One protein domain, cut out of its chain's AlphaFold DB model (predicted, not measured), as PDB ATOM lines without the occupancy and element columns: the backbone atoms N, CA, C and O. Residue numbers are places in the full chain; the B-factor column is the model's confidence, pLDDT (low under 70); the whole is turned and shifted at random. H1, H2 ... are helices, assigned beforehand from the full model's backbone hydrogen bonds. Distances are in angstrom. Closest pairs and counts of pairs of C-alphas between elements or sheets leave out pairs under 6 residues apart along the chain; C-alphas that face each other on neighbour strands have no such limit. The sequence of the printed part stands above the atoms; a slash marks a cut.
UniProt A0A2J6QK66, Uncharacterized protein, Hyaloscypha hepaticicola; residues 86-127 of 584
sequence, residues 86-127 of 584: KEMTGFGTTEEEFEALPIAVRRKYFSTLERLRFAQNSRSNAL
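What this domain is: This is residues 86 to 127 of the 584 residues of an uncharacterized protein of Hyaloscypha hepaticicola (UniProt A0A2J6QK66). The longer helix H4 makes one side of a small, loosely joined group of helices, with the short helix H2 packed on it about at a right angle and the short helix H3 near them both. At the other end of the longest axis from the last residues of H4, residues 87 to 93 stick out as an arm that includes most of H1. The printed part has 42 residues with four named helices in the order H1, H2, H3, H4 and no named strand; its class is all helix. It is compact, with a radius of gyration of the C-alphas of 10.4 A, yet elongated, spanning 32 by 19 by 18 A.

Where its parts are: Find C-alpha 86 at (40.011, 44.235, -22.082), where H1 begins, residues 86 to 89. H2 follows as residues 95 to 100, and H3 as residues 103 to 108. Look for C-alpha 112 at (27.765, 52.684, -24.237); from there H4, residues 112 to 125, runs 20.3 A to C-alpha 125 at (32.577, 46.948, -43.108).

How they stand to each other: H2 and H4 touch, H4 with residues 118 to 122 alone; they stand about perpendicular at 74 degrees, and their closest C-alphas, of Glu 95 and Phe 118, are 6.0 A apart. H3 is close to H2 but not clearly touching, the closest C-alphas being Phe 98 and Arg 106 at 7.1 A. H3 and H4 are likewise close but not clearly touching, with the C-alphas of Arg 106 and Arg 115 closest at 7.4 A. H1 is apart from H2, H3 and H4. Every O i to N i+4 pair is within hydrogen-bond range in H2 and H3, and 9 of 10 in H4; H1 is too short for such a pair.

The domain as a whole: The C-alphas of Met 88 and Leu 127 are the two farthest apart, at 32.4 A. The printed part has no cut, and its three links are tight. Look in the B-factor column for pLDDT under 70 at residues 86 to 92 and 122 to 127.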
ATOM      1  N   LYS A  86      38.633  44.030 -21.621       60.78
ATOM      2  CA  LYS A  86      40.011  44.235 -22.082       60.78
ATOM      3  C   LYS A  86      41.071  44.080 -20.974       60.78
ATOM      4  O   LYS A  86      42.117  43.497 -21.226       60.78
ATOM      5  N   GLU A  87      40.799  44.534 -19.749       62.44
ATOM      6  CA  GLU A  87      41.656  44.322 -18.566       62.44
ATOM      7  C   GLU A  87      41.627  42.878 -18.045       62.44
ATOM      8  O   GLU A  87      42.569  42.443 -17.388       62.44
ATOM      9  N   MET A  88      40.540  42.142 -18.289       57.62
ATOM     10  CA  MET A  88      40.343  40.786 -17.769       57.62
ATOM     11  C   MET A  88      40.827  39.701 -18.740       57.62
ATOM     12  O   MET A  88      41.260  38.645 -18.289       57.62
ATOM     13  N   THR A  89      40.745  39.944 -20.050       61.59
ATOM     14  CA  THR A  89      41.154  38.993 -21.095       61.59
ATOM     15  C   THR A  89      42.495  39.339 -21.738       61.59
ATOM     16  O   THR A  89      43.059  38.488 -22.415       61.59
ATOM     17  N   GLY A  90      43.014  40.563 -21.577       56.34
ATOM     18  CA  GLY A  90      44.277  41.028 -22.173       56.34
ATOM     19  C   GLY A  90      44.224  41.272 -23.689       56.34
ATOM     20  O   GLY A  90      44.913  42.152 -24.201       56.34
ATOM     21  N   PHE A  91      43.359  40.554 -24.404       52.19
ATOM     22  CA  PHE A  91      43.102  40.735 -25.827       52.19
ATOM     23  C   PHE A  91      42.068  41.840 -26.067       52.19
ATOM     24  O   PHE A  91      41.021  41.908 -25.416       52.19
ATOM     25  N   GLY A  92      42.365  42.727 -27.018       64.50
ATOM     26  CA  GLY A  92      41.387  43.683 -27.526       64.50
ATOM     27  C   GLY A  92      40.347  42.942 -28.354       64.50
ATOM     28  O   GLY A  92      40.682  42.425 -29.412       64.50
ATOM     29  N   THR A  93      39.109  42.903 -27.868       70.19
ATOM     30  CA  THR A  93      38.001  42.205 -28.531       70.19
ATOM     31  C   THR A  93      37.811  42.722 -29.947       70.19
ATOM     32  O   THR A  93      37.611  43.934 -30.123       70.19
ATOM     33  N   THR A  94      37.839  41.832 -30.935       78.62
ATOM     34  CA  THR A  94      37.536  42.222 -32.315       78.62
ATOM     35  C   THR A  94      36.038  42.502 -32.468       78.62
ATOM     36  O   THR A  94      35.230  42.235 -31.571       78.62
ATOM     37  N   GLU A  95      35.655  43.105 -33.589       83.38
ATOM     38  CA  GLU A  95      34.260  43.451 -33.864       83.38
ATOM     39  C   GLU A  95      33.372  42.200 -33.963       83.38
ATOM     40  O   GLU A  95      32.284  42.150 -33.388       83.38
ATOM     41  N   GLU A  96      33.890  41.154 -34.601       84.25
ATOM     42  CA  GLU A  96      33.231  39.869 -34.821       84.25
ATOM     43  C   GLU A  96      33.028  39.124 -33.493       84.25
ATOM     44  O   GLU A  96      31.946  38.595 -33.223       84.25
ATOM     45  N   GLU A  97      34.043  39.144 -32.619       86.00
ATOM     46  CA  GLU A  97      33.947  38.591 -31.266       86.00
ATOM     47  C   GLU A  97      32.890  39.345 -30.446       86.00
ATOM     48  O   GLU A  97      32.038  38.726 -29.803       86.00
ATOM     49  N   PHE A  98      32.875  40.683 -30.509       88.81
ATOM     50  CA  PHE A  98      31.862  41.490 -29.832       88.81
ATOM     51  C   PHE A  98      30.437  41.161 -30.311       88.81
ATOM     52  O   PHE A  98      29.525  41.069 -29.481       88.81
ATOM     53  N   GLU A  99      30.215  40.964 -31.614       88.50
ATOM     54  CA  GLU A  99      28.895  40.610 -32.148       88.50
ATOM     55  C   GLU A  99      28.434  39.204 -31.736       88.50
ATOM     56  O   GLU A  99      27.250  39.031 -31.411       88.50
ATOM     57  N   ALA A 100      29.357  38.237 -31.665       91.50
ATOM     58  CA  ALA A 100      29.089  36.871 -31.212       91.50
ATOM     59  C   ALA A 100      28.637  36.797 -29.738       91.50
ATOM     60  O   ALA A 100      27.915  35.874 -29.347       91.50
ATOM     61  N   LEU A 101      29.000  37.779 -28.904       89.44
ATOM     62  CA  LEU A 101      28.623  37.786 -27.490       89.44
ATOM     63  C   LEU A 101      27.108  37.999 -27.272       89.44
ATOM     64  O   LEU A 101      26.483  38.873 -27.896       89.44
ATOM     65  N   PRO A 102      26.488  37.302 -26.296       91.94
ATOM     66  CA  PRO A 102      25.098  37.542 -25.913       91.94
ATOM     67  C   PRO A 102      24.837  39.006 -25.522       91.94
ATOM     68  O   PRO A 102      25.666  39.649 -24.872       91.94
ATOM     69  N   ILE A 103      23.642  39.528 -25.836       84.50
ATOM     70  CA  ILE A 103      23.257  40.930 -25.560       84.50
ATOM     71  C   ILE A 103      23.479  41.309 -24.082       84.50
ATOM     72  O   ILE A 103      23.868  42.439 -23.783       84.50
ATOM     73  N   ALA A 104      23.267  40.376 -23.149       90.06
ATOM     74  CA  ALA A 104      23.517  40.592 -21.722       90.06
ATOM     75  C   ALA A 104      25.004  40.864 -21.409       90.06
ATOM     76  O   ALA A 104      25.310  41.777 -20.642       90.06
ATOM     77  N   VAL A 105      25.925  40.133 -22.045       88.31
ATOM     78  CA  VAL A 105      27.381  40.301 -21.887       88.31
ATOM     79  C   VAL A 105      27.821  41.631 -22.506       88.31
ATOM     80  O   VAL A 105      28.436  42.449 -21.817       88.31
ATOM     81  N   ARG A 106      27.368  41.928 -23.735       89.81
ATOM     82  CA  ARG A 106      27.571  43.231 -24.405       89.81
ATOM     83  C   ARG A 106      27.071  44.427 -23.586       89.81
ATOM     84  O   ARG A 106      27.628  45.521 -23.672       89.81
ATOM     85  N   ARG A 107      26.013  44.255 -22.786       89.00
ATOM     86  CA  ARG A 107      25.483  45.300 -21.886       89.00
ATOM     87  C   ARG A 107      26.259  45.435 -20.573       89.00
ATOM     88  O   ARG A 107      26.317  46.539 -20.034       89.00
ATOM     89  N   LYS A 108      26.833  44.340 -20.063       92.00
ATOM     90  CA  LYS A 108      27.485  44.274 -18.746       92.00
ATOM     91  C   LYS A 108      28.957  44.700 -18.769       92.00
ATOM     92  O   LYS A 108      29.367  45.416 -17.858       92.00
ATOM     93  N   TYR A 109      29.718  44.289 -19.787       87.56
ATOM     94  CA  TYR A 109      31.187  44.423 -19.814       87.56
ATOM     95  C   TYR A 109      31.732  45.493 -20.769       87.56
ATOM     96  O   TYR A 109      32.907  45.836 -20.681       87.56
ATOM     97  N   PHE A 110      30.878  46.058 -21.626       87.81
ATOM     98  CA  PHE A 110      31.223  47.166 -22.518       87.81
ATOM     99  C   PHE A 110      30.480  48.439 -22.095       87.81
ATOM    100  O   PHE A 110      29.350  48.398 -21.590       87.81
ATOM    101  N   SER A 111      31.095  49.594 -22.315       87.12
ATOM    102  CA  SER A 111      30.466  50.906 -22.165       87.12
ATOM    103  C   SER A 111      29.488  51.201 -23.310       87.12
ATOM    104  O   SER A 111      29.456  50.521 -24.337       87.12
ATOM    105  N   THR A 112      28.658  52.236 -23.152       87.44
ATOM    106  CA  THR A 112      27.765  52.684 -24.237       87.44
ATOM    107  C   THR A 112      28.553  53.231 -25.429       87.44
ATOM    108  O   THR A 112      28.133  53.018 -26.560       87.44
ATOM    109  N   LEU A 113      29.712  53.856 -25.191       87.19
ATOM    110  CA  LEU A 113      30.585  54.362 -26.253       87.19
ATOM    111  C   LEU A 113      31.285  53.233 -27.019       87.19
ATOM    112  O   LEU A 113      31.352  53.292 -28.240       87.19
ATOM    113  N   GLU A 114      31.748  52.178 -26.346       86.00
ATOM    114  CA  GLU A 114      32.312  51.002 -27.031       86.00
ATOM    115  C   GLU A 114      31.249  50.293 -27.873       86.00
ATOM    116  O   GLU A 114      31.474  50.056 -29.055       86.00
ATOM    117  N   ARG A 115      30.044  50.066 -27.321       89.31
ATOM    118  CA  ARG A 115      28.909  49.540 -28.103       89.31
ATOM    119  C   ARG A 115      28.579  50.399 -29.327       89.31
ATOM    120  O   ARG A 115      28.198  49.845 -30.352       89.31
ATOM    121  N   LEU A 116      28.689  51.725 -29.215       90.06
ATOM    122  CA  LEU A 116      28.449  52.638 -30.333       90.06
ATOM    123  C   LEU A 116      29.540  52.523 -31.403       90.06
ATOM    124  O   LEU A 116      29.200  52.476 -32.579       90.06
ATOM    125  N   ARG A 117      30.817  52.420 -31.010       86.06
ATOM    126  CA  ARG A 117      31.941  52.237 -31.946       86.06
ATOM    127  C   ARG A 117      31.782  50.957 -32.764       86.06
ATOM    128  O   ARG A 117      31.801  51.042 -33.985       86.06
ATOM    129  N   PHE A 118      31.514  49.817 -32.122       86.31
ATOM    130  CA  PHE A 118      31.218  48.571 -32.847       86.31
ATOM    131  C   PHE A 118      29.959  48.711 -33.735       86.31
ATOM    132  O   PHE A 118      29.948  48.317 -34.890       86.31
ATOM    133  N   ALA A 119      28.896  49.382 -33.279       82.25
ATOM    134  CA  ALA A 119      27.708  49.611 -34.118       82.25
ATOM    135  C   ALA A 119      27.921  50.584 -35.307       82.25
ATOM    136  O   ALA A 119      27.059  50.680 -36.186       82.25
ATOM    137  N   GLN A 120      29.019  51.345 -35.316       80.38
ATOM    138  CA  GLN A 120      29.418  52.226 -36.415       80.38
ATOM    139  C   GLN A 120      30.376  51.517 -37.382       80.38
ATOM    140  O   GLN A 120      30.193  51.630 -38.592       80.38
ATOM    141  N   ASN A 121      31.340  50.756 -36.863       74.56
ATOM    142  CA  ASN A 121      32.395  50.105 -37.642       74.56
ATOM    143  C   ASN A 121      31.835  48.959 -38.523       74.56
ATOM    144  O   ASN A 121      32.073  48.928 -39.733       74.56
ATOM    145  N   SER A 122      30.922  48.155 -37.972       68.19
ATOM    146  CA  SER A 122      30.085  47.171 -38.683       68.19
ATOM    147  C   SER A 122      29.299  47.756 -39.859       68.19
ATOM    148  O   SER A 122      29.128  47.099 -40.886       68.19
ATOM    149  N   ARG A 123      28.847  49.016 -39.768       61.16
ATOM    150  CA  ARG A 123      28.135  49.695 -40.867       61.16
ATOM    151  C   ARG A 123      29.058  50.129 -42.005       61.16
ATOM    152  O   ARG A 123      28.574  50.243 -43.128       61.16
ATOM    153  N   SER A 124      30.340  50.372 -41.733       60.59
ATOM    154  CA  SER A 124      31.354  50.589 -42.773       60.59
ATOM    155  C   SER A 124      31.801  49.273 -43.413       60.59
ATOM    156  O   SER A 124      31.826  49.184 -44.637       60.59
ATOM    157  N   ASN A 125      32.064  48.233 -42.614       55.62
ATOM    158  CA  ASN A 125      32.577  46.948 -43.108       55.62
ATOM    159  C   ASN A 125      31.527  46.149 -43.906       55.62
ATOM    160  O   ASN A 125      31.842  45.533 -44.923       55.62
ATOM    161  N   ALA A 126      30.241  46.242 -43.545       54.91
ATOM    162  CA  ALA A 126      29.154  45.602 -44.296       54.91
ATOM    163  C   ALA A 126      28.914  46.182 -45.711       54.91
ATOM    164  O   ALA A 126      28.045  45.686 -46.431       54.91
ATOM    165  N   LEU A 127      29.643  47.231 -46.121       52.06
ATOM    166  CA  LEU A 127      29.589  47.793 -47.475       52.06
ATOM    167  C   LEU A 127      30.714  47.298 -48.398       52.06
ATOM    168  O   LEU A 127      30.608  47.513 -49.605       52.06
TER     169      LEU A 127